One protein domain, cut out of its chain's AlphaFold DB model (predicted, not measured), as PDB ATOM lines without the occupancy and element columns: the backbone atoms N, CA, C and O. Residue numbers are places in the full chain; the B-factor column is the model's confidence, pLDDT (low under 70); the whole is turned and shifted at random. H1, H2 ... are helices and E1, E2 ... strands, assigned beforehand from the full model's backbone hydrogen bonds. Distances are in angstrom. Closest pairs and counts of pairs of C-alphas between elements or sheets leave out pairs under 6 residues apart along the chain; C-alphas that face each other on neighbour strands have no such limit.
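AT A GLANCE: This is residues 835 to 1016 of the 1030 residues of an uncharacterized protein of Candidatus Riflebacteria bacterium (UniProt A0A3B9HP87). With little regular structure otherwise, this is an elongated sandwich: the mixed sheet E3 E9 E8 E5 E6 faces the antiparallel sheet E2 E1 E4 E7. The loop from E8 to E9 extends the long axis. Mostly strand, the 182 printed residues have 68 in named elements, in the order E1, E2, H1, E3 to E9. It is compact, radius of gyration of the C-alphas 16.8 A, spanning 58 by 35 by 29 A.

IN THESE COORDINATES: E9, residues 1006 to 1016, measures 30.8 A, ending at (-35.732, 9.739, -20.836). Its sheet adds E8, 976 to 985, 29.0 A, E5, 943 to 951, E3, 880 to 884, and E6, 957 to 960. The other holds E1, 835 to 841, beginning at (-32.375, -0.592, -42.433), E2, 848 to 851, E4, 929 to 937, and E7, 966 to 970. H1 is 857 to 860.

HOW THE PARTS SIT: Hairpin E8 and E9 has N 1009 and O 981 within hydrogen-bond range, 2.4 A. H1, too short for O i to N i+4 pairs, only grazes the sheet E2 E1 E4 E7.

THE WHOLE: The printed part has no cut. Links H1 to E3, E3 to E4 and E8 to E9 are long. Low confidence includes residues 868 to 879.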
ATOM      1  N   ALA A 835     -31.758   0.001 -43.640       89.06
ATOM      2  CA  ALA A 835     -32.375  -0.592 -42.433       89.06
ATOM      3  C   ALA A 835     -32.575   0.495 -41.376       89.06
ATOM      4  O   ALA A 835     -31.641   1.214 -41.012       89.06
ATOM      5  N   PHE A 836     -33.835   0.472 -41.052       90.88
ATOM      6  CA  PHE A 836     -34.144   1.445 -39.992       90.88
ATOM      7  C   PHE A 836     -34.995   0.766 -38.912       90.88
ATOM      8  O   PHE A 836     -35.659  -0.242 -39.164       90.88
ATOM      9  N   ILE A 837     -34.772   1.294 -37.801       91.38
ATOM     10  CA  ILE A 837     -35.643   0.797 -36.711       91.38
ATOM     11  C   ILE A 837     -36.613   1.925 -36.333       91.38
ATOM     12  O   ILE A 837     -36.211   3.070 -36.107       91.38
ATOM     13  N   GLN A 838     -37.846   1.429 -36.511       90.94
ATOM     14  CA  GLN A 838     -38.891   2.394 -36.117       90.94
ATOM     15  C   GLN A 838     -39.514   2.010 -34.764       90.94
ATOM     16  O   GLN A 838     -39.720   0.832 -34.468       90.94
ATOM     17  N   ALA A 839     -39.618   3.051 -33.982       89.81
ATOM     18  CA  ALA A 839     -40.176   2.782 -32.649       89.81
ATOM     19  C   ALA A 839     -41.368   3.707 -32.402       89.81
ATOM     20  O   ALA A 839     -41.410   4.838 -32.892       89.81
ATOM     21  N   LYS A 840     -42.304   3.169 -31.852       88.19
ATOM     22  CA  LYS A 840     -43.502   3.950 -31.511       88.19
ATOM     23  C   LYS A 840     -43.908   3.673 -30.057       88.19
ATOM     24  O   LYS A 840     -43.928   2.528 -29.605       88.19
ATOM     25  N   ASP A 841     -44.054   4.772 -29.303       82.25
ATOM     26  CA  ASP A 841     -44.508   4.552 -27.911       82.25
ATOM     27  C   ASP A 841     -45.990   4.896 -27.772       82.25
ATOM     28  O   ASP A 841     -46.573   5.555 -28.636       82.25
ATOM     29  N   ASP A 842     -46.723   4.273 -27.058       76.31
ATOM     30  CA  ASP A 842     -48.189   4.368 -26.934       76.31
ATOM     31  C   ASP A 842     -48.615   5.762 -26.462       76.31
ATOM     32  O   ASP A 842     -49.767   6.151 -26.661       76.31
ATOM     33  N   LYS A 843     -47.767   6.483 -25.771       74.44
ATOM     34  CA  LYS A 843     -48.117   7.819 -25.246       74.44
ATOM     35  C   LYS A 843     -48.176   8.838 -26.392       74.44
ATOM     36  O   LYS A 843     -49.008   9.747 -26.360       74.44
ATOM     37  N   ASN A 844     -47.443   8.802 -27.457       73.56
ATOM     38  CA  ASN A 844     -47.513   9.644 -28.669       73.56
ATOM     39  C   ASN A 844     -47.481   8.750 -29.917       73.56
ATOM     40  O   ASN A 844     -46.463   8.662 -30.606       73.56
ATOM     41  N   PRO A 845     -48.638   8.120 -30.133       66.62
ATOM     42  CA  PRO A 845     -48.717   7.099 -31.182       66.62
ATOM     43  C   PRO A 845     -48.530   7.698 -32.587       66.62
ATOM     44  O   PRO A 845     -48.187   6.970 -33.522       66.62
ATOM     45  N   ASP A 846     -48.544   9.147 -32.631       76.12
ATOM     46  CA  ASP A 846     -48.407   9.780 -33.964       76.12
ATOM     47  C   ASP A 846     -46.957  10.209 -34.213       76.12
ATOM     48  O   ASP A 846     -46.623  10.626 -35.324       76.12
ATOM     49  N   GLN A 847     -46.179  10.020 -33.040       78.31
ATOM     50  CA  GLN A 847     -44.757  10.402 -33.206       78.31
ATOM     51  C   GLN A 847     -43.877   9.158 -33.373       78.31
ATOM     52  O   GLN A 847     -43.749   8.335 -32.464       78.31
ATOM     53  N   LEU A 848     -43.446   8.984 -34.647       85.00
ATOM     54  CA  LEU A 848     -42.632   7.785 -34.946       85.00
ATOM     55  C   LEU A 848     -41.140   8.109 -34.783       85.00
ATOM     56  O   LEU A 848     -40.683   9.199 -35.135       85.00
ATOM     57  N   MET A 849     -40.475   7.192 -33.938       89.50
ATOM     58  CA  MET A 849     -38.999   7.314 -33.811       89.50
ATOM     59  C   MET A 849     -38.299   6.329 -34.756       89.50
ATOM     60  O   MET A 849     -38.786   5.222 -34.997       89.50
ATOM     61  N   VAL A 850     -37.214   6.871 -35.372       89.81
ATOM     62  CA  VAL A 850     -36.515   5.962 -36.302       89.81
ATOM     63  C   VAL A 850     -35.004   6.031 -36.022       89.81
ATOM     64  O   VAL A 850     -34.475   7.074 -35.631       89.81
ATOM     65  N   GLY A 851     -34.323   4.926 -36.083       88.50
ATOM     66  CA  GLY A 851     -32.842   4.880 -35.972       88.50
ATOM     67  C   GLY A 851     -32.255   4.055 -37.120       88.50
ATOM     68  O   GLY A 851     -32.814   3.037 -37.533       88.50
ATOM     69  N   PRO A 852     -31.119   4.582 -37.740       90.12
ATOM     70  CA  PRO A 852     -30.298   5.758 -37.397       90.12
ATOM     71  C   PRO A 852     -31.049   7.071 -37.652       90.12
ATOM     72  O   PRO A 852     -32.047   7.100 -38.377       90.12
ATOM     73  N   SER A 853     -30.632   8.326 -36.896       88.81
ATOM     74  CA  SER A 853     -31.402   9.587 -36.921       88.81
ATOM     75  C   SER A 853     -30.873  10.505 -38.026       88.81
ATOM     76  O   SER A 853     -29.920  10.166 -38.729       88.81
ATOM     77  N   ASN A 854     -31.665  11.576 -38.593       88.31
ATOM     78  CA  ASN A 854     -31.343  12.630 -39.587       88.31
ATOM     79  C   ASN A 854     -31.544  12.113 -41.013       88.31
ATOM     80  O   ASN A 854     -30.765  12.433 -41.913       88.31
ATOM     81  N   VAL A 855     -32.655  11.259 -41.033       85.88
ATOM     82  CA  VAL A 855     -32.976  10.746 -42.381       85.88
ATOM     83  C   VAL A 855     -34.365  11.260 -42.774       85.88
ATOM     84  O   VAL A 855     -35.276  11.340 -41.946       85.88
ATOM     85  N   LEU A 856     -34.665  11.752 -44.051       85.38
ATOM     86  CA  LEU A 856     -35.978  12.225 -44.527       85.38
ATOM     87  C   LEU A 856     -37.036  11.126 -44.360       85.38
ATOM     88  O   LEU A 856     -36.799   9.958 -44.680       85.38
ATOM     89  N   PRO A 857     -38.165  11.574 -43.786       82.62
ATOM     90  CA  PRO A 857     -39.217  10.622 -43.400       82.62
ATOM     91  C   PRO A 857     -39.740   9.828 -44.607       82.62
ATOM     92  O   PRO A 857     -40.115   8.662 -44.451       82.62
ATOM     93  N   THR A 858     -39.762  10.309 -45.832       78.75
ATOM     94  CA  THR A 858     -40.256   9.593 -47.031       78.75
ATOM     95  C   THR A 858     -39.375   8.382 -47.348       78.75
ATOM     96  O   THR A 858     -39.859   7.409 -47.930       78.75
ATOM     97  N   TYR A 859     -38.166   8.215 -46.800       78.25
ATOM     98  CA  TYR A 859     -37.244   7.120 -47.189       78.25
ATOM     99  C   TYR A 859     -37.261   6.007 -46.138       78.25
ATOM    100  O   TYR A 859     -36.860   4.878 -46.432       78.25
ATOM    101  N   VAL A 860     -37.900   6.259 -44.985       80.94
ATOM    102  CA  VAL A 860     -37.975   5.283 -43.874       80.94
ATOM    103  C   VAL A 860     -39.219   4.407 -44.062       80.94
ATOM    104  O   VAL A 860     -39.251   3.273 -43.578       80.94
ATOM    105  N   ASP A 861     -40.202   4.948 -44.962       74.44
ATOM    106  CA  ASP A 861     -41.499   4.244 -45.082       74.44
ATOM    107  C   ASP A 861     -41.458   3.254 -46.248       74.44
ATOM    108  O   ASP A 861     -42.500   2.747 -46.668       74.44
ATOM    109  N   GLY A 862     -40.257   2.901 -46.673       62.72
ATOM    110  CA  GLY A 862     -40.277   1.682 -47.527       62.72
ATOM    111  C   GLY A 862     -39.830   2.023 -48.954       62.72
ATOM    112  O   GLY A 862     -39.801   1.133 -49.807       62.72
ATOM    113  N   GLN A 863     -39.488   3.341 -49.196       70.88
ATOM    114  CA  GLN A 863     -38.922   3.687 -50.511       70.88
ATOM    115  C   GLN A 863     -37.382   3.640 -50.469       70.88
ATOM    116  O   GLN A 863     -36.753   4.141 -49.535       70.88
ATOM    117  N   TRP A 864     -37.056   2.817 -51.271       74.44
ATOM    118  CA  TRP A 864     -35.577   2.760 -51.328       74.44
ATOM    119  C   TRP A 864     -35.021   4.062 -51.929       74.44
ATOM    120  O   TRP A 864     -35.599   4.638 -52.854       74.44
ATOM    121  N   ALA A 865     -33.854   4.577 -51.197       71.25
ATOM    122  CA  ALA A 865     -33.074   5.697 -51.770       71.25
ATOM    123  C   ALA A 865     -31.575   5.474 -51.524       71.25
ATOM    124  O   ALA A 865     -31.177   4.773 -50.591       71.25
ATOM    125  N   CYS A 866     -30.763   6.017 -52.486       72.69
ATOM    126  CA  CYS A 866     -29.293   5.943 -52.272       72.69
ATOM    127  C   CYS A 866     -28.847   7.071 -51.332       72.69
ATOM    128  O   CYS A 866     -28.910   8.252 -51.676       72.69
ATOM    129  N   LEU A 867     -28.306   6.596 -50.120       72.06
ATOM    130  CA  LEU A 867     -28.065   7.611 -49.063       72.06
ATOM    131  C   LEU A 867     -26.626   8.125 -49.146       72.06
ATOM    132  O   LEU A 867     -26.273   9.080 -48.452       72.06
ATOM    133  N   ALA A 868     -25.885   7.814 -50.170       68.38
ATOM    134  CA  ALA A 868     -24.451   8.165 -50.266       68.38
ATOM    135  C   ALA A 868     -24.296   9.598 -50.790       68.38
ATOM    136  O   ALA A 868     -25.136  10.099 -51.542       68.38
ATOM    137  N   GLU A 869     -23.241  10.452 -50.301       61.34
ATOM    138  CA  GLU A 869     -22.915  11.839 -50.701       61.34
ATOM    139  C   GLU A 869     -22.215  11.865 -52.061       61.34
ATOM    140  O   GLU A 869     -21.455  10.958 -52.406       61.34
ATOM    141  N   LYS A 870     -22.731  12.757 -52.966       53.66
ATOM    142  CA  LYS A 870     -22.250  12.877 -54.362       53.66
ATOM    143  C   LYS A 870     -20.826  13.444 -54.388       53.66
ATOM    144  O   LYS A 870     -20.564  14.467 -55.024       53.66
ATOM    145  N   THR A 871     -19.989  13.140 -53.383       48.38
ATOM    146  CA  THR A 871     -18.661  13.777 -53.242       48.38
ATOM    147  C   THR A 871     -17.566  12.856 -53.784       48.38
ATOM    148  O   THR A 871     -16.400  13.252 -53.834       48.38
ATOM    149  N   GLY A 872     -18.044  11.692 -54.448       48.81
ATOM    150  CA  GLY A 872     -16.939  10.947 -55.151       48.81
ATOM    151  C   GLY A 872     -16.212  10.041 -54.159       48.81
ATOM    152  O   GLY A 872     -15.295   9.325 -54.564       48.81
ATOM    153  N   LYS A 873     -16.497  10.081 -52.719       46.22
ATOM    154  CA  LYS A 873     -15.819   9.232 -51.713       46.22
ATOM    155  C   LYS A 873     -16.754   8.104 -51.267       46.22
ATOM    156  O   LYS A 873     -16.519   7.478 -50.233       46.22
ATOM    157  N   SER A 874     -17.713   7.649 -51.949       52.00
ATOM    158  CA  SER A 874     -18.545   6.488 -51.562       52.00
ATOM    159  C   SER A 874     -17.820   5.168 -51.856       52.00
ATOM    160  O   SER A 874     -18.382   4.092 -51.642       52.00
ATOM    161  N   GLU A 875     -16.500   5.196 -52.160       42.84
ATOM    162  CA  GLU A 875     -15.597   4.242 -52.822       42.84
ATOM    163  C   GLU A 875     -15.043   3.246 -51.797       42.84
ATOM    164  O   GLU A 875     -14.639   2.142 -52.169       42.84
ATOM    165  N   GLU A 876     -15.805   2.885 -50.525       49.41
ATOM    166  CA  GLU A 876     -15.391   1.702 -49.724       49.41
ATOM    167  C   GLU A 876     -16.623   1.044 -49.103       49.41
ATOM    168  O   GLU A 876     -16.494   0.227 -48.190       49.41
ATOM    169  N   ARG A 877     -17.903   1.110 -49.719       55.19
ATOM    170  CA  ARG A 877     -19.104   0.763 -48.921       55.19
ATOM    171  C   ARG A 877     -19.753  -0.509 -49.493       55.19
ATOM    172  O   ARG A 877     -20.916  -0.799 -49.205       55.19
ATOM    173  N   ASN A 878     -19.028  -1.370 -50.372       58.38
ATOM    174  CA  ASN A 878     -19.446  -2.745 -50.721       58.38
ATOM    175  C   ASN A 878     -19.166  -3.722 -49.564       58.38
ATOM    176  O   ASN A 878     -18.251  -3.518 -48.766       58.38
ATOM    177  N   GLY A 879     -20.314  -4.342 -49.194       68.38
ATOM    178  CA  GLY A 879     -19.982  -5.304 -48.100       68.38
ATOM    179  C   GLY A 879     -20.566  -4.824 -46.764       68.38
ATOM    180  O   GLY A 879     -21.665  -4.269 -46.709       68.38
ATOM    181  N   VAL A 880     -20.005  -4.979 -45.623       77.62
ATOM    182  CA  VAL A 880     -20.644  -4.693 -44.320       77.62
ATOM    183  C   VAL A 880     -20.461  -3.203 -43.994       77.62
ATOM    184  O   VAL A 880     -19.376  -2.640 -44.161       77.62
ATOM    185  N   GLU A 881     -21.614  -2.614 -43.771       80.00
ATOM    186  CA  GLU A 881     -21.524  -1.229 -43.253       80.00
ATOM    187  C   GLU A 881     -22.109  -1.164 -41.838       80.00
ATOM    188  O   GLU A 881     -23.208  -1.657 -41.574       80.00
ATOM    189  N   ASP A 882     -21.148  -0.445 -41.125       85.62
ATOM    190  CA  ASP A 882     -21.574  -0.352 -39.709       85.62
ATOM    191  C   ASP A 882     -22.105   1.059 -39.418       85.62
ATOM    192  O   ASP A 882     -21.464   2.063 -39.737       85.62
ATOM    193  N   TRP A 883     -23.352   0.983 -39.115       87.69
ATOM    194  CA  TRP A 883     -23.843   2.229 -38.472       87.69
ATOM    195  C   TRP A 883     -23.879   2.077 -36.949       87.69
ATOM    196  O   TRP A 883     -24.883   1.651 -36.373       87.69
ATOM    197  N   VAL A 884     -22.622   2.310 -36.451       86.00
ATOM    198  CA  VAL A 884     -22.516   1.970 -35.011       86.00
ATOM    199  C   VAL A 884     -22.114   3.238 -34.250       86.00
ATOM    200  O   VAL A 884     -21.457   4.128 -34.795       86.00
ATOM    201  N   PHE A 885     -22.494   3.249 -33.038       84.38
ATOM    202  CA  PHE A 885     -22.076   4.413 -32.230       84.38
ATOM    203  C   PHE A 885     -20.652   4.223 -31.709       84.38
ATOM    204  O   PHE A 885     -20.151   3.101 -31.626       84.38
ATOM    205  N   GLN A 886     -19.670   5.023 -31.573       80.94
ATOM    206  CA  GLN A 886     -18.281   4.969 -31.055       80.94
ATOM    207  C   GLN A 886     -18.269   4.692 -29.548       80.94
ATOM    208  O   GLN A 886     -17.472   3.872 -29.088       80.94
ATOM    209  N   SER A 887     -19.227   5.503 -28.806       82.19
ATOM    210  CA  SER A 887     -19.418   5.219 -27.357       82.19
ATOM    211  C   SER A 887     -20.857   5.573 -26.953       82.19
ATOM    212  O   SER A 887     -21.553   6.311 -27.654       82.19
ATOM    213  N   ILE A 888     -21.428   4.930 -25.874       78.12
ATOM    214  CA  ILE A 888     -22.830   5.115 -25.425       78.12
ATOM    215  C   ILE A 888     -23.058   6.584 -25.053       78.12
ATOM    216  O   ILE A 888     -24.171   7.091 -25.211       78.12
ATOM    217  N   SER A 889     -21.926   7.290 -24.665       73.44
ATOM    218  CA  SER A 889     -22.072   8.722 -24.310       73.44
ATOM    219  C   SER A 889     -21.836   9.614 -25.529       73.44
ATOM    220  O   SER A 889     -22.195  10.793 -25.506       73.44
ATOM    221  N   ASP A 890     -21.367   8.742 -26.758       76.75
ATOM    222  CA  ASP A 890     -21.066   9.467 -28.014       76.75
ATOM    223  C   ASP A 890     -21.429   8.572 -29.214       76.75
ATOM    224  O   ASP A 890     -20.647   7.715 -29.631       76.75
ATOM    225  N   PRO A 891     -22.793   8.794 -29.622       73.31
ATOM    226  CA  PRO A 891     -23.336   7.879 -30.637       73.31
ATOM    227  C   PRO A 891     -22.484   7.873 -31.916       73.31
ATOM    228  O   PRO A 891     -22.486   6.879 -32.646       73.31
ATOM    229  N   GLY A 892     -21.439   8.724 -32.142       76.88
ATOM    230  CA  GLY A 892     -20.496   8.732 -33.287       76.88
ATOM    231  C   GLY A 892     -21.213   9.064 -34.595       76.88
ATOM    232  O   GLY A 892     -22.440   9.007 -34.687       76.88
ATOM    233  N   ASN A 893     -20.550   9.619 -35.573       83.44
ATOM    234  CA  ASN A 893     -21.056   9.983 -36.912       83.44
ATOM    235  C   ASN A 893     -20.987   8.781 -37.873       83.44
ATOM    236  O   ASN A 893     -20.078   7.953 -37.793       83.44
ATOM    237  N   ILE A 894     -22.314   8.882 -38.492       82.56
ATOM    238  CA  ILE A 894     -22.269   7.933 -39.636       82.56
ATOM    239  C   ILE A 894     -21.862   8.722 -40.888       82.56
ATOM    240  O   ILE A 894     -22.494   9.716 -41.254       82.56
ATOM    241  N   PHE A 895     -20.698   8.420 -41.389       75.81
ATOM    242  CA  PHE A 895     -20.134   9.213 -42.499       75.81
ATOM    243  C   PHE A 895     -20.528   8.573 -43.835       75.81
ATOM    244  O   PHE A 895     -20.993   7.433 -43.882       75.81
ATOM    245  N   GLY A 896     -20.692   9.571 -44.858       71.44
ATOM    246  CA  GLY A 896     -20.814   9.003 -46.220       71.44
ATOM    247  C   GLY A 896     -22.272   9.045 -46.715       71.44
ATOM    248  O   GLY A 896     -22.620   8.364 -47.681       71.44
ATOM    249  N   VAL A 897     -23.206   9.817 -46.086       76.31
ATOM    250  CA  VAL A 897     -24.602   9.958 -46.541       76.31
ATOM    251  C   VAL A 897     -24.783  11.378 -47.109       76.31
ATOM    252  O   VAL A 897     -24.325  12.363 -46.526       76.31
ATOM    253  N   ASP A 898     -25.526  11.381 -48.326       74.75
ATOM    254  CA  ASP A 898     -25.740  12.661 -49.030       74.75
ATOM    255  C   ASP A 898     -26.641  13.576 -48.200       74.75
ATOM    256  O   ASP A 898     -27.629  13.137 -47.607       74.75
ATOM    257  N   SER A 899     -26.235  14.865 -48.323       77.56
ATOM    258  CA  SER A 899     -26.950  15.841 -47.475       77.56
ATOM    259  C   SER A 899     -28.418  15.960 -47.897       77.56
ATOM    260  O   SER A 899     -29.248  16.416 -47.108       77.56
ATOM    261  N   LYS A 900     -28.842  15.532 -49.108       80.31
ATOM    262  CA  LYS A 900     -30.239  15.635 -49.581       80.31
ATOM    263  C   LYS A 900     -31.164  14.676 -48.825       80.31
ATOM    264  O   LYS A 900     -32.386  14.834 -48.875       80.31
ATOM    265  N   PHE A 901     -30.596  13.737 -48.096       79.62
ATOM    266  CA  PHE A 901     -31.421  12.709 -47.427       79.62
ATOM    267  C   PHE A 901     -31.516  13.021 -45.930       79.62
ATOM    268  O   PHE A 901     -32.145  12.269 -45.182       79.62
ATOM    269  N   LYS A 902     -30.787  14.037 -45.886       85.88
ATOM    270  CA  LYS A 902     -30.800  14.457 -44.475       85.88
ATOM    271  C   LYS A 902     -31.970  15.424 -44.248       85.88
ATOM    272  O   LYS A 902     -32.340  16.200 -45.132       85.88
ATOM    273  N   ILE A 903     -32.610  15.069 -43.226       84.06
ATOM    274  CA  ILE A 903     -33.664  16.038 -42.845       84.06
ATOM    275  C   ILE A 903     -33.043  17.421 -42.643       84.06
ATOM    276  O   ILE A 903     -33.587  18.413 -43.136       84.06
ATOM    277  N   THR A 904     -31.669  17.483 -42.083       85.50
ATOM    278  CA  THR A 904     -30.907  18.739 -41.904       85.50
ATOM    279  C   THR A 904     -29.496  18.564 -42.481       85.50
ATOM    280  O   THR A 904     -28.698  17.762 -41.994       85.50
ATOM    281  N   ALA A 905     -29.038  19.092 -43.661       78.75
ATOM    282  CA  ALA A 905     -27.829  18.897 -44.497       78.75
ATOM    283  C   ALA A 905     -26.550  19.137 -43.677       78.75
ATOM    284  O   ALA A 905     -25.516  18.524 -43.955       78.75
ATOM    285  N   THR A 906     -26.428  19.892 -42.480       80.50
ATOM    286  CA  THR A 906     -25.228  20.278 -41.696       80.50
ATOM    287  C   THR A 906     -24.985  19.293 -40.558       80.50
ATOM    288  O   THR A 906     -23.891  19.262 -39.991       80.50
ATOM    289  N   LEU A 907     -26.149  18.433 -40.025       81.81
ATOM    290  CA  LEU A 907     -25.949  17.419 -38.963       81.81
ATOM    291  C   LEU A 907     -25.598  16.060 -39.583       81.81
ATOM    292  O   LEU A 907     -26.029  15.736 -40.692       81.81
ATOM    293  N   PRO A 908     -24.651  15.308 -38.820       81.81
ATOM    294  CA  PRO A 908     -24.250  14.010 -39.384       81.81
ATOM    295  C   PRO A 908     -25.342  12.943 -39.190       81.81
ATOM    296  O   PRO A 908     -26.242  13.104 -38.363       81.81
ATOM    297  N   PHE A 909     -25.561  12.137 -40.065       85.06
ATOM    298  CA  PHE A 909     -26.257  10.862 -39.753       85.06
ATOM    299  C   PHE A 909     -25.666  10.215 -38.497       85.06
ATOM    300  O   PHE A 909     -24.452  10.038 -38.379       85.06
ATOM    301  N   ALA A 910     -26.466   9.869 -37.451       88.19
ATOM    302  CA  ALA A 910     -25.900   9.376 -36.167       88.19
ATOM    303  C   ALA A 910     -26.607   8.076 -35.762       88.19
ATOM    304  O   ALA A 910     -27.790   7.874 -36.047       88.19
ATOM    305  N   ALA A 911     -25.851   7.210 -35.211       88.62
ATOM    306  CA  ALA A 911     -26.385   5.896 -34.781       88.62
ATOM    307  C   ALA A 911     -27.160   6.039 -33.466       88.62
ATOM    308  O   ALA A 911     -26.781   5.468 -32.440       88.62
ATOM    309  N   ILE A 912     -28.265   6.738 -33.433       90.75
ATOM    310  CA  ILE A 912     -29.126   6.911 -32.246       90.75
ATOM    311  C   ILE A 912     -30.572   7.047 -32.726       90.75
ATOM    312  O   ILE A 912     -30.837   7.530 -33.829       90.75
ATOM    313  N   LEU A 913     -31.551   6.537 -31.944       90.12
ATOM    314  CA  LEU A 913     -32.983   6.662 -32.267       90.12
ATOM    315  C   LEU A 913     -33.481   8.081 -31.968       90.12
ATOM    316  O   LEU A 913     -33.183   8.654 -30.918       90.12
ATOM    317  N   ALA A 914     -34.321   8.548 -33.031       88.44
ATOM    318  CA  ALA A 914     -34.867   9.913 -32.858       88.44
ATOM    319  C   ALA A 914     -36.211  10.017 -33.583       88.44
ATOM    320  O   ALA A 914     -36.662   9.065 -34.226       88.44
ATOM    321  N   ARG A 915     -36.911  11.320 -33.397       85.56
ATOM    322  CA  ARG A 915     -38.230  11.492 -34.043       85.56
ATOM    323  C   ARG A 915     -38.080  11.498 -35.567       85.56
ATOM    324  O   ARG A 915     -37.155  12.098 -36.117       85.56
ATOM    325  N   LYS A 916     -38.957  10.746 -36.336       82.19
ATOM    326  CA  LYS A 916     -38.878  10.414 -37.776       82.19
ATOM    327  C   LYS A 916     -38.987  11.682 -38.619       82.19
ATOM    328  O   LYS A 916     -38.287  11.810 -39.626       82.19
ATOM    329  N   SER A 917     -39.611  12.859 -38.231       78.19
ATOM    330  CA  SER A 917     -39.874  14.011 -39.131       78.19
ATOM    331  C   SER A 917     -39.058  15.225 -38.694       78.19
ATOM    332  O   SER A 917     -38.857  16.145 -39.490       78.19
ATOM    333  N   THR A 918     -38.377  15.239 -37.498       75.62
ATOM    334  CA  THR A 918     -37.802  16.529 -37.043       75.62
ATOM    335  C   THR A 918     -36.380  16.305 -36.526       75.62
ATOM    336  O   THR A 918     -35.656  17.272 -36.279       75.62
ATOM    337  N   ASN A 919     -35.772  14.722 -36.739       72.69
ATOM    338  CA  ASN A 919     -34.440  14.370 -36.194       72.69
ATOM    339  C   ASN A 919     -34.256  14.885 -34.762       72.69
ATOM    340  O   ASN A 919     -33.126  15.079 -34.309       72.69
ATOM    341  N   GLU A 920     -35.365  15.435 -33.905       77.81
ATOM    342  CA  GLU A 920     -35.320  15.813 -32.474       77.81
ATOM    343  C   GLU A 920     -35.167  14.571 -31.590       77.81
ATOM    344  O   GLU A 920     -35.516  13.459 -31.992       77.81
ATOM    345  N   PRO A 921     -34.239  14.519 -30.508       68.12
ATOM    346  CA  PRO A 921     -34.038  13.334 -29.661       68.12
ATOM    347  C   PRO A 921     -35.382  12.689 -29.262       68.12
ATOM    348  O   PRO A 921     -36.391  13.377 -29.101       68.12
ATOM    349  N   SER A 922     -35.463  11.211 -29.506       64.06
ATOM    350  CA  SER A 922     -36.625  10.397 -29.075       64.06
ATOM    351  C   SER A 922     -36.889  10.570 -27.577       64.06
ATOM    352  O   SER A 922     -35.966  10.785 -26.789       64.06
ATOM    353  N   THR A 923     -38.196  11.052 -27.156       65.75
ATOM    354  CA  THR A 923     -38.427  11.181 -25.695       65.75
ATOM    355  C   THR A 923     -39.221   9.971 -25.187       65.75
ATOM    356  O   THR A 923     -40.419  10.067 -24.914       65.75
ATOM    357  N   LEU A 924     -38.623   8.803 -25.878       82.06
ATOM    358  CA  LEU A 924     -39.255   7.602 -25.280       82.06
ATOM    359  C   LEU A 924     -39.061   7.584 -23.761       82.06
ATOM    360  O   LEU A 924     -38.006   7.964 -23.248       82.06
ATOM    361  N   GLU A 925     -40.126   7.363 -23.041       81.06
ATOM    362  CA  GLU A 925     -40.151   7.598 -21.579       81.06
ATOM    363  C   GLU A 925     -40.313   6.262 -20.840       81.06
ATOM    364  O   GLU A 925     -40.734   5.260 -21.420       81.06
ATOM    365  N   ILE A 926     -39.743   6.284 -19.824       82.38
ATOM    366  CA  ILE A 926     -39.879   5.026 -19.054       82.38
ATOM    367  C   ILE A 926     -41.366   4.738 -18.812       82.38
ATOM    368  O   ILE A 926     -42.210   5.634 -18.883       82.38
ATOM    369  N   ASP A 927     -41.848   3.474 -18.785       76.56
ATOM    370  CA  ASP A 927     -43.174   2.957 -18.371       76.56
ATOM    371  C   ASP A 927     -44.196   3.207 -19.483       76.56
ATOM    372  O   ASP A 927     -45.400   3.252 -19.220       76.56
ATOM    373  N   VAL A 928     -43.723   3.603 -20.696       79.50
ATOM    374  CA  VAL A 928     -44.599   3.656 -21.881       79.50
ATOM    375  C   VAL A 928     -44.173   2.546 -22.859       79.50
ATOM    376  O   VAL A 928     -42.994   2.402 -23.190       79.50
ATOM    377  N   PRO A 929     -45.188   1.600 -23.193       85.31
ATOM    378  CA  PRO A 929     -44.843   0.521 -24.128       85.31
ATOM    379  C   PRO A 929     -44.326   1.063 -25.468       85.31
ATOM    380  O   PRO A 929     -44.903   1.991 -26.041       85.31
ATOM    381  N   VAL A 930     -43.164   0.546 -25.797       88.50
ATOM    382  CA  VAL A 930     -42.606   0.980 -27.101       88.50
ATOM    383  C   VAL A 930     -42.553  -0.230 -28.039       88.50
ATOM    384  O   VAL A 930     -42.082  -1.308 -27.668       88.50
ATOM    385  N   THR A 931     -43.130   0.058 -29.247       91.62
ATOM    386  CA  THR A 931     -43.039  -0.979 -30.283       91.62
ATOM    387  C   THR A 931     -41.916  -0.633 -31.280       91.62
ATOM    388  O   THR A 931     -41.858   0.475 -31.815       91.62
ATOM    389  N   PHE A 932     -41.080  -1.617 -31.418       92.50
ATOM    390  CA  PHE A 932     -39.999  -1.429 -32.417       92.50
ATOM    391  C   PHE A 932     -40.328  -2.249 -33.669       92.50
ATOM    392  O   PHE A 932     -40.743  -3.406 -33.584       92.50
ATOM    393  N   GLU A 933     -40.173  -1.497 -34.771       91.44
ATOM    394  CA  GLU A 933     -40.356  -2.165 -36.068       91.44
ATOM    395  C   GLU A 933     -39.156  -1.897 -36.985       91.44
ATOM    396  O   GLU A 933     -38.609  -0.793 -37.016       91.44
ATOM    397  N   THR A 934     -38.810  -3.034 -37.727       90.94
ATOM    398  CA  THR A 934     -37.714  -2.809 -38.685       90.94
ATOM    399  C   THR A 934     -38.295  -2.343 -40.026       90.94
ATOM    400  O   THR A 934     -39.317  -2.850 -40.492       90.94
ATOM    401  N   LYS A 935     -37.716  -1.298 -40.487       89.88
ATOM    402  CA  LYS A 935     -38.035  -0.862 -41.861       89.88
ATOM    403  C   LYS A 935     -36.852  -1.129 -42.799       89.88
ATOM    404  O   LYS A 935     -35.783  -0.527 -42.671       89.88
ATOM    405  N   LEU A 936     -37.257  -2.014 -43.618       88.81
ATOM    406  CA  LEU A 936     -36.131  -2.450 -44.471       88.81
ATOM    407  C   LEU A 936     -36.480  -2.197 -45.938       88.81
ATOM    408  O   LEU A 936     -37.636  -2.318 -46.348       88.81
ATOM    409  N   SER A 937     -35.617  -1.661 -46.545       84.12
ATOM    410  CA  SER A 937     -35.826  -1.509 -47.997       84.12
ATOM    411  C   SER A 937     -34.501  -1.726 -48.742       84.12
ATOM    412  O   SER A 937     -33.418  -1.488 -48.204       84.12
ATOM    413  N   ASP A 938     -34.771  -2.297 -49.845       82.62
ATOM    414  CA  ASP A 938     -33.574  -2.507 -50.692       82.62
ATOM    415  C   ASP A 938     -33.876  -2.038 -52.122       82.62
ATOM    416  O   ASP A 938     -35.036  -1.909 -52.518       82.62
ATOM    417  N   ASN A 939     -32.713  -1.611 -52.679       75.12
ATOM    418  CA  ASN A 939     -32.912  -1.093 -54.057       75.12
ATOM    419  C   ASN A 939     -33.197  -2.222 -55.044       75.12
ATOM    420  O   ASN A 939     -33.921  -2.013 -56.019       75.12
ATOM    421  N   VAL A 940     -32.721  -3.453 -54.733       76.56
ATOM    422  CA  VAL A 940     -32.959  -4.598 -55.632       76.56
ATOM    423  C   VAL A 940     -33.120  -5.855 -54.767       76.56
ATOM    424  O   VAL A 940     -32.349  -6.095 -53.835       76.56
ATOM    425  N   GLY A 941     -34.230  -6.586 -55.047       77.94
ATOM    426  CA  GLY A 941     -34.295  -7.932 -54.421       77.94
ATOM    427  C   GLY A 941     -34.808  -7.841 -52.979       77.94
ATOM    428  O   GLY A 941     -35.472  -6.876 -52.596       77.94
ATOM    429  N   ASN A 942     -34.616  -9.037 -52.151       84.69
ATOM    430  CA  ASN A 942     -35.228  -9.101 -50.804       84.69
ATOM    431  C   ASN A 942     -34.197  -8.770 -49.714       84.69
ATOM    432  O   ASN A 942     -32.990  -8.917 -49.912       84.69
ATOM    433  N   VAL A 943     -34.697  -8.191 -48.568       88.44
ATOM    434  CA  VAL A 943     -33.826  -7.917 -47.402       88.44
ATOM    435  C   VAL A 943     -34.285  -8.803 -46.233       88.44
ATOM    436  O   VAL A 943     -35.481  -9.028 -46.034       88.44
ATOM    437  N   SER A 944     -33.267  -9.444 -45.616       90.19
ATOM    438  CA  SER A 944     -33.650 -10.305 -44.463       90.19
ATOM    439  C   SER A 944     -32.868  -9.872 -43.218       90.19
ATOM    440  O   SER A 944     -31.789  -9.282 -43.312       90.19
ATOM    441  N   ILE A 945     -33.479 -10.116 -41.966       92.44
ATOM    442  CA  ILE A 945     -32.832  -9.764 -40.681       92.44
ATOM    443  C   ILE A 945     -31.938 -10.933 -40.236       92.44
ATOM    444  O   ILE A 945     -32.399 -12.067 -40.078       92.44
ATOM    445  N   GLU A 946     -30.617 -10.642 -40.153       91.19
ATOM    446  CA  GLU A 946     -29.671 -11.693 -39.693       91.19
ATOM    447  C   GLU A 946     -29.667 -11.796 -38.164       91.19
ATOM    448  O   GLU A 946     -29.679 -12.906 -37.627       91.19
ATOM    449  N   SER A 947     -29.639 -10.638 -37.523       91.81
ATOM    450  CA  SER A 947     -29.733 -10.647 -36.048       91.81
ATOM    451  C   SER A 947     -30.328  -9.318 -35.569       91.81
ATOM    452  O   SER A 947     -30.162  -8.277 -36.208       91.81
ATOM    453  N   TRP A 948     -31.070  -9.402 -34.357       94.31
ATOM    454  CA  TRP A 948     -31.708  -8.210 -33.753       94.31
ATOM    455  C   TRP A 948     -31.729  -8.370 -32.227       94.31
ATOM    456  O   TRP A 948     -32.402  -9.249 -31.685       94.31
ATOM    457  N   TYR A 949     -30.923  -7.359 -31.583       94.88
ATOM    458  CA  TYR A 949     -30.752  -7.521 -30.128       94.88
ATOM    459  C   TYR A 949     -31.088  -6.203 -29.433       94.88
ATOM    460  O   TYR A 949     -30.870  -5.118 -29.978       94.88
ATOM    461  N   LEU A 950     -31.624  -6.374 -28.121       94.12
ATOM    462  CA  LEU A 950     -31.739  -5.211 -27.220       94.12
ATOM    463  C   LEU A 950     -30.783  -5.364 -26.028       94.12
ATOM    464  O   LEU A 950     -30.781  -6.387 -25.339       94.12
ATOM    465  N   ARG A 951     -30.007  -4.316 -25.793       94.19
ATOM    466  CA  ARG A 951     -28.979  -4.413 -24.726       94.19
ATOM    467  C   ARG A 951     -29.105  -3.213 -23.793       94.19
ATOM    468  O   ARG A 951     -29.687  -2.186 -24.150       94.19
ATOM    469  N   ASP A 952     -28.556  -3.463 -22.479       89.12
ATOM    470  CA  ASP A 952     -28.676  -2.357 -21.502       89.12
ATOM    471  C   ASP A 952     -27.475  -1.417 -21.619       89.12
ATOM    472  O   ASP A 952     -26.697  -1.500 -22.573       89.12
ATOM    473  N   LYS A 953     -27.228  -0.310 -20.730       82.88
ATOM    474  CA  LYS A 953     -26.215   0.766 -20.836       82.88
ATOM    475  C   LYS A 953     -24.792   0.204 -20.757       82.88
ATOM    476  O   LYS A 953     -23.852   0.841 -21.236       82.88
ATOM    477  N   ASP A 954     -24.643  -1.043 -20.216       84.81
ATOM    478  CA  ASP A 954     -23.287  -1.640 -20.130       84.81
ATOM    479  C   ASP A 954     -23.091  -2.676 -21.242       84.81
ATOM    480  O   ASP A 954     -22.173  -3.495 -21.171       84.81
ATOM    481  N   ALA A 955     -24.072  -2.753 -22.248       79.19
ATOM    482  CA  ALA A 955     -24.006  -3.631 -23.435       79.19
ATOM    483  C   ALA A 955     -24.282  -5.093 -23.059       79.19
ATOM    484  O   ALA A 955     -23.913  -6.009 -23.797       79.19
ATOM    485  N   ALA A 956     -24.885  -5.201 -21.901       88.81
ATOM    486  CA  ALA A 956     -25.305  -6.586 -21.575       88.81
ATOM    487  C   ALA A 956     -26.634  -6.913 -22.281       88.81
ATOM    488  O   ALA A 956     -27.524  -6.067 -22.399       88.81
ATOM    489  N   LEU A 957     -26.659  -8.163 -22.839       91.50
ATOM    490  CA  LEU A 957     -27.851  -8.580 -23.614       91.50
ATOM    491  C   LEU A 957     -29.092  -8.612 -22.713       91.50
ATOM    492  O   LEU A 957     -29.110  -9.278 -21.675       91.50
ATOM    493  N   LEU A 958     -30.071  -7.819 -23.079       90.88
ATOM    494  CA  LEU A 958     -31.369  -7.849 -22.355       90.88
ATOM    495  C   LEU A 958     -32.342  -8.791 -23.058       90.88
ATOM    496  O   LEU A 958     -33.037  -9.559 -22.388       90.88
ATOM    497  N   LYS A 959     -32.289  -8.656 -24.419       92.88
ATOM    498  CA  LYS A 959     -33.178  -9.559 -25.170       92.88
ATOM    499  C   LYS A 959     -32.601  -9.804 -26.570       92.88
ATOM    500  O   LYS A 959     -32.140  -8.879 -27.244       92.88
ATOM    501  N   ASP A 960     -32.755 -11.233 -27.044       92.19
ATOM    502  CA  ASP A 960     -32.480 -11.597 -28.448       92.19
ATOM    503  C   ASP A 960     -33.788 -11.636 -29.250       92.19
ATOM    504  O   ASP A 960     -34.580 -12.573 -29.134       92.19
ATOM    505  N   ILE A 961     -34.014 -10.616 -30.007       91.69
ATOM    506  CA  ILE A 961     -35.286 -10.400 -30.734       91.69
ATOM    507  C   ILE A 961     -35.349 -11.318 -31.955       91.69
ATOM    508  O   ILE A 961     -36.438 -11.742 -32.347       91.69
ATOM    509  N   GLY A 962     -34.271 -11.882 -32.562       87.50
ATOM    510  CA  GLY A 962     -34.225 -12.862 -33.669       87.50
ATOM    511  C   GLY A 962     -34.586 -12.194 -35.007       87.50
ATOM    512  O   GLY A 962     -34.125 -11.095 -35.320       87.50
ATOM    513  N   ALA A 963     -35.443 -12.859 -35.968       85.12
ATOM    514  CA  ALA A 963     -35.727 -12.357 -37.334       85.12
ATOM    515  C   ALA A 963     -37.122 -11.723 -37.376       85.12
ATOM    516  O   ALA A 963     -37.691 -11.538 -38.454       85.12
ATOM    517  N   ALA A 964     -37.669 -11.329 -36.114       84.00
ATOM    518  CA  ALA A 964     -39.027 -10.745 -36.098       84.00
ATOM    519  C   ALA A 964     -39.004  -9.320 -36.675       84.00
ATOM    520  O   ALA A 964     -38.014  -8.595 -36.552       84.00
ATOM    521  N   ALA A 965     -40.085  -8.946 -37.430       78.31
ATOM    522  CA  ALA A 965     -40.180  -7.616 -38.081       78.31
ATOM    523  C   ALA A 965     -40.650  -6.560 -37.072       78.31
ATOM    524  O   ALA A 965     -40.389  -5.369 -37.262       78.31
ATOM    525  N   LYS A 966     -41.216  -7.025 -35.807       88.94
ATOM    526  CA  LYS A 966     -41.663  -6.056 -34.782       88.94
ATOM    527  C   LYS A 966     -41.393  -6.617 -33.382       88.94
ATOM    528  O   LYS A 966     -41.442  -7.829 -33.160       88.94
ATOM    529  N   TYR A 967     -41.105  -5.726 -32.506       92.81
ATOM    530  CA  TYR A 967     -40.832  -6.168 -31.128       92.81
ATOM    531  C   TYR A 967     -41.284  -5.073 -30.158       92.81
ATOM    532  O   TYR A 967     -41.012  -3.886 -30.357       92.81
ATOM    533  N   MET A 968     -41.999  -5.472 -29.039       90.19
ATOM    534  CA  MET A 968     -42.480  -4.474 -28.056       90.19
ATOM    535  C   MET A 968     -41.730  -4.641 -26.729       90.19
ATOM    536  O   MET A 968     -41.461  -5.759 -26.285       90.19
ATOM    537  N   HIS A 969     -41.404  -3.478 -26.169       91.50
ATOM    538  CA  HIS A 969     -40.666  -3.548 -24.895       91.50
ATOM    539  C   HIS A 969     -41.047  -2.350 -24.021       91.50
ATOM    540  O   HIS A 969     -41.325  -1.258 -24.522       91.50
ATOM    541  N   ILE A 970     -41.136  -2.633 -22.628       87.75
ATOM    542  CA  ILE A 970     -41.361  -1.502 -21.698       87.75
ATOM    543  C   ILE A 970     -40.071  -1.244 -20.910       87.75
ATOM    544  O   ILE A 970     -39.545  -2.130 -20.233       87.75
ATOM    545  N   PHE A 971     -39.643   0.018 -20.996       89.00
ATOM    546  CA  PHE A 971     -38.378   0.386 -20.316       89.00
ATOM    547  C   PHE A 971     -38.686   0.972 -18.933       89.00
ATOM    548  O   PHE A 971     -39.577   1.808 -18.775       89.00
ATOM    549  N   ARG A 972     -37.942   0.403 -17.882       83.88
ATOM    550  CA  ARG A 972     -38.339   0.787 -16.503       83.88
ATOM    551  C   ARG A 972     -37.313   1.753 -15.913       83.88
ATOM    552  O   ARG A 972     -37.607   2.433 -14.928       83.88
ATOM    553  N   ILE A 973     -36.251   2.044 -16.613       86.06
ATOM    554  CA  ILE A 973     -35.193   2.922 -16.068       86.06
ATOM    555  C   ILE A 973     -34.749   3.873 -17.189       86.06
ATOM    556  O   ILE A 973     -34.510   3.457 -18.325       86.06
ATOM    557  N   ALA A 974     -34.783   5.239 -16.674       85.00
ATOM    558  CA  ALA A 974     -34.320   6.237 -17.671       85.00
ATOM    559  C   ALA A 974     -32.804   6.130 -17.870       85.00
ATOM    560  O   ALA A 974     -32.016   6.471 -16.983       85.00
ATOM    561  N   GLU A 975     -32.463   5.707 -19.053       88.44
ATOM    562  CA  GLU A 975     -31.035   5.546 -19.403       88.44
ATOM    563  C   GLU A 975     -30.912   5.193 -20.886       88.44
ATOM    564  O   GLU A 975     -31.905   5.179 -21.616       88.44
ATOM    565  N   ASN A 976     -29.637   4.895 -21.373       89.06
ATOM    566  CA  ASN A 976     -29.436   4.539 -22.794       89.06
ATOM    567  C   ASN A 976     -29.329   3.014 -22.966       89.06
ATOM    568  O   ASN A 976     -28.606   2.339 -22.231       89.06
ATOM    569  N   TYR A 977     -30.226   2.706 -23.888       91.56
ATOM    570  CA  TYR A 977     -30.175   1.271 -24.266       91.56
ATOM    571  C   TYR A 977     -29.611   1.132 -25.682       91.56
ATOM    572  O   TYR A 977     -29.511   2.108 -26.428       91.56
ATOM    573  N   VAL A 978     -29.258  -0.210 -26.022       92.25
ATOM    574  CA  VAL A 978     -28.620  -0.396 -27.345       92.25
ATOM    575  C   VAL A 978     -29.405  -1.474 -28.107       92.25
ATOM    576  O   VAL A 978     -29.696  -2.548 -27.577       92.25
ATOM    577  N   MET A 979     -29.756  -0.871 -29.314       92.44
ATOM    578  CA  MET A 979     -30.329  -1.878 -30.235       92.44
ATOM    579  C   MET A 979     -29.326  -2.219 -31.349       92.44
ATOM    580  O   MET A 979     -28.731  -1.333 -31.964       92.44
ATOM    581  N   GLU A 980     -29.248  -3.553 -31.534       93.38
ATOM    582  CA  GLU A 980     -28.322  -4.023 -32.587       93.38
ATOM    583  C   GLU A 980     -29.086  -4.849 -33.627       93.38
ATOM    584  O   GLU A 980     -29.752  -5.833 -33.298       93.38
ATOM    585  N   LEU A 981     -29.015  -4.220 -34.808       93.31
ATOM    586  CA  LEU A 981     -29.697  -4.930 -35.915       93.31
ATOM    587  C   LEU A 981     -28.719  -5.174 -37.070       93.31
ATOM    588  O   LEU A 981     -27.994  -4.271 -37.494       93.31
ATOM    589  N   LYS A 982     -28.751  -6.356 -37.447       93.06
ATOM    590  CA  LYS A 982     -27.931  -6.705 -38.622       93.06
ATOM    591  C   LYS A 982     -28.833  -7.285 -39.713       93.06
ATOM    592  O   LYS A 982     -29.566  -8.251 -39.490       93.06
ATOM    593  N   VAL A 983     -28.814  -6.518 -40.906       92.31
ATOM    594  CA  VAL A 983     -29.662  -7.010 -42.012       92.31
ATOM    595  C   VAL A 983     -28.780  -7.259 -43.241       92.31
ATOM    596  O   VAL A 983     -27.692  -6.693 -43.372       92.31
ATOM    597  N   GLN A 984     -29.292  -8.124 -44.041       91.56
ATOM    598  CA  GLN A 984     -28.528  -8.401 -45.272       91.56
ATOM    599  C   GLN A 984     -29.493  -8.589 -46.442       91.56
ATOM    600  O   GLN A 984     -30.664  -8.923 -46.251       91.56
ATOM    601  N   ASP A 985     -29.035  -8.239 -47.563       90.00
ATOM    602  CA  ASP A 985     -29.885  -8.440 -48.757       90.00
ATOM    603  C   ASP A 985     -29.407  -9.653 -49.556       90.00
ATOM    604  O   ASP A 985     -28.651 -10.482 -49.047       90.00
ATOM    605  N   ASP A 986     -30.011  -9.841 -50.700       87.69
ATOM    606  CA  ASP A 986     -29.649 -11.075 -51.451       87.69
ATOM    607  C   ASP A 986     -28.735 -10.720 -52.628       87.69
ATOM    608  O   ASP A 986     -28.836 -11.323 -53.700       87.69
ATOM    609  N   ALA A 987     -27.859  -9.672 -52.421       86.94
ATOM    610  CA  ALA A 987     -26.905  -9.279 -53.472       86.94
ATOM    611  C   ALA A 987     -25.911 -10.405 -53.789       86.94
ATOM    612  O   ALA A 987     -25.634 -11.263 -52.948       86.94
ATOM    613  N   ARG A 988     -25.487 -10.466 -54.999       86.31
ATOM    614  CA  ARG A 988     -24.516 -11.498 -55.434       86.31
ATOM    615  C   ARG A 988     -23.169 -10.828 -55.746       86.31
ATOM    616  O   ARG A 988     -23.078  -9.606 -55.870       86.31
ATOM    617  N   ASN A 989     -22.053 -11.601 -55.709       83.50
ATOM    618  CA  ASN A 989     -20.722 -11.078 -56.111       83.50
ATOM    619  C   ASN A 989     -20.663 -10.838 -57.624       83.50
ATOM    620  O   ASN A 989     -21.634 -11.085 -58.340       83.50
ATOM    621  N   TRP A 990     -19.566 -10.113 -57.925       84.00
ATOM    622  CA  TRP A 990     -19.322 -10.075 -59.384       84.00
ATOM    623  C   TRP A 990     -19.253 -11.499 -59.966       84.00
ATOM    624  O   TRP A 990     -18.679 -12.407 -59.362       84.00
ATOM    625  N   PRO A 991     -19.929 -11.728 -61.039       85.25
ATOM    626  CA  PRO A 991     -19.842 -13.080 -61.625       85.25
ATOM    627  C   PRO A 991     -18.422 -13.406 -62.096       85.25
ATOM    628  O   PRO A 991     -17.684 -12.527 -62.548       85.25
ATOM    629  N   ALA A 992     -17.958 -14.589 -61.701       83.38
ATOM    630  CA  ALA A 992     -16.637 -15.046 -62.199       83.38
ATOM    631  C   ALA A 992     -16.586 -15.012 -63.731       83.38
ATOM    632  O   ALA A 992     -15.546 -14.678 -64.304       83.38
ATOM    633  N   ASN A 993     -17.757 -15.315 -64.372       86.75
ATOM    634  CA  ASN A 993     -17.912 -15.171 -65.836       86.75
ATOM    635  C   ASN A 993     -18.988 -14.110 -66.145       86.75
ATOM    636  O   ASN A 993     -20.174 -14.304 -65.869       86.75
ATOM    637  N   PRO A 994     -18.597 -12.905 -66.700       84.81
ATOM    638  CA  PRO A 994     -19.527 -11.788 -66.952       84.81
ATOM    639  C   PRO A 994     -20.630 -12.177 -67.942       84.81
ATOM    640  O   PRO A 994     -21.669 -11.513 -67.986       84.81
ATOM    641  N   ASP A 995     -20.446 -13.244 -68.713       83.19
ATOM    642  CA  ASP A 995     -21.488 -13.708 -69.664       83.19
ATOM    643  C   ASP A 995     -22.525 -14.584 -68.956       83.19
ATOM    644  O   ASP A 995     -23.569 -14.889 -69.537       83.19
ATOM    645  N   SER A 996     -22.180 -14.903 -67.676       82.06
ATOM    646  CA  SER A 996     -23.141 -15.695 -66.873       82.06
ATOM    647  C   SER A 996     -23.322 -15.020 -65.506       82.06
ATOM    648  O   SER A 996     -22.935 -15.571 -64.473       82.06
ATOM    649  N   PRO A 997     -23.901 -13.933 -65.544       77.69
ATOM    650  CA  PRO A 997     -23.932 -13.083 -64.337       77.69
ATOM    651  C   PRO A 997     -24.842 -13.667 -63.253       77.69
ATOM    652  O   PRO A 997     -24.657 -13.356 -62.074       77.69
ATOM    653  N   ARG A 998     -25.563 -14.759 -63.560       75.75
ATOM    654  CA  ARG A 998     -26.481 -15.350 -62.563       75.75
ATOM    655  C   ARG A 998     -25.753 -16.392 -61.707       75.75
ATOM    656  O   ARG A 998     -26.233 -16.741 -60.626       75.75
ATOM    657  N   ASN A 999     -24.681 -16.816 -62.153       81.69
ATOM    658  CA  ASN A 999     -23.967 -17.876 -61.398       81.69
ATOM    659  C   ASN A 999     -22.974 -17.268 -60.407       81.69
ATOM    660  O   ASN A 999     -22.130 -17.984 -59.865       81.69
ATOM    661  N   ALA A1000     -23.178 -16.013 -60.215       85.19
ATOM    662  CA  ALA A1000     -22.244 -15.402 -59.239       85.19
ATOM    663  C   ALA A1000     -22.568 -15.870 -57.815       85.19
ATOM    664  O   ALA A1000     -23.703 -16.239 -57.506       85.19
ATOM    665  N   THR A1001     -21.519 -16.105 -56.993       86.94
ATOM    666  CA  THR A1001     -21.730 -16.565 -55.598       86.94
ATOM    667  C   THR A1001     -22.419 -15.467 -54.776       86.94
ATOM    668  O   THR A1001     -22.352 -14.282 -55.111       86.94
ATOM    669  N   SER A1002     -23.173 -15.930 -53.743       83.94
ATOM    670  CA  SER A1002     -23.856 -14.963 -52.854       83.94
ATOM    671  C   SER A1002     -22.839 -14.104 -52.082       83.94
ATOM    672  O   SER A1002     -21.805 -14.596 -51.623       83.94
ATOM    673  N   ASN A1003     -23.040 -12.825 -52.189       83.81
ATOM    674  CA  ASN A1003     -22.276 -11.849 -51.376       83.81
ATOM    675  C   ASN A1003     -23.227 -10.760 -50.861       83.81
ATOM    676  O   ASN A1003     -23.268  -9.650 -51.393       83.81
ATOM    677  N   PRO A1004     -23.935 -11.151 -49.852       87.00
ATOM    678  CA  PRO A1004     -24.965 -10.216 -49.381       87.00
ATOM    679  C   PRO A1004     -24.351  -8.908 -48.854       87.00
ATOM    680  O   PRO A1004     -23.232  -8.899 -48.335       87.00
ATOM    681  N   ASN A1005     -24.975  -7.868 -49.269       87.12
ATOM    682  CA  ASN A1005     -24.650  -6.605 -48.575       87.12
ATOM    683  C   ASN A1005     -25.340  -6.529 -47.205       87.12
ATOM    684  O   ASN A1005     -26.508  -6.892 -47.057       87.12
ATOM    685  N   VAL A1006     -24.374  -6.069 -46.306       89.00
ATOM    686  CA  VAL A1006     -24.910  -6.147 -44.924       89.00
ATOM    687  C   VAL A1006     -24.912  -4.735 -44.327       89.00
ATOM    688  O   VAL A1006     -23.992  -3.946 -44.550       89.00
ATOM    689  N   ARG A1007     -26.108  -4.507 -43.689       89.75
ATOM    690  CA  ARG A1007     -26.137  -3.289 -42.851       89.75
ATOM    691  C   ARG A1007     -26.289  -3.662 -41.370       89.75
ATOM    692  O   ARG A1007     -27.191  -4.410 -40.990       89.75
ATOM    693  N   TYR A1008     -25.146  -3.186 -40.757       90.62
ATOM    694  CA  TYR A1008     -25.180  -3.442 -39.300       90.62
ATOM    695  C   TYR A1008     -25.517  -2.136 -38.570       90.62
ATOM    696  O   TYR A1008     -24.822  -1.127 -38.709       90.62
ATOM    697  N   LEU A1009     -26.637  -2.322 -37.928       90.94
ATOM    698  CA  LEU A1009     -27.095  -1.136 -37.178       90.94
ATOM    699  C   LEU A1009     -26.981  -1.367 -35.663       90.94
ATOM    700  O   LEU A1009     -27.515  -2.339 -35.124       90.94
ATOM    701  N   LYS A1010     -26.126  -0.487 -35.082       91.12
ATOM    702  CA  LYS A1010     -26.058  -0.469 -33.602       91.12
ATOM    703  C   LYS A1010     -26.344   0.950 -33.093       91.12
ATOM    704  O   LYS A1010     -25.516   1.854 -33.220       91.12
ATOM    705  N   ILE A1011     -27.587   0.931 -32.580       90.94
ATOM    706  CA  ILE A1011     -27.965   2.335 -32.297       90.94
ATOM    707  C   ILE A1011     -28.377   2.457 -30.826       90.94
ATOM    708  O   ILE A1011     -28.784   1.480 -30.193       90.94
ATOM    709  N   ILE A1012     -28.260   3.660 -30.380       91.44
ATOM    710  CA  ILE A1012     -28.613   3.949 -28.973       91.44
ATOM    711  C   ILE A1012     -30.100   4.329 -28.904       91.44
ATOM    712  O   ILE A1012     -30.609   5.083 -29.737       91.44
ATOM    713  N   VAL A1013     -30.762   3.692 -27.930       91.38
ATOM    714  CA  VAL A1013     -32.169   4.073 -27.693       91.38
ATOM    715  C   VAL A1013     -32.251   4.862 -26.373       91.38
ATOM    716  O   VAL A1013     -32.233   4.286 -25.283       91.38
ATOM    717  N   PRO A1014     -32.333   6.119 -26.526       89.00
ATOM    718  CA  PRO A1014     -32.383   6.949 -25.310       89.00
ATOM    719  C   PRO A1014     -33.783   6.939 -24.675       89.00
ATOM    720  O   PRO A1014     -34.791   7.151 -25.354       89.00
ATOM    721  N   ILE A1015     -33.757   6.611 -23.375       87.50
ATOM    722  CA  ILE A1015     -35.046   6.579 -22.656       87.50
ATOM    723  C   ILE A1015     -35.005   7.643 -21.556       87.50
ATOM    724  O   ILE A1015     -34.095   7.671 -20.725       87.50
ATOM    725  N   SER A1016     -35.736   8.585 -21.755       81.62
ATOM    726  CA  SER A1016     -35.732   9.739 -20.836       81.62
ATOM    727  C   SER A1016     -36.775   9.555 -19.724       81.62
ATOM    728  O   SER A1016     -37.655   8.695 -19.811       81.62
TER     729      SER A1016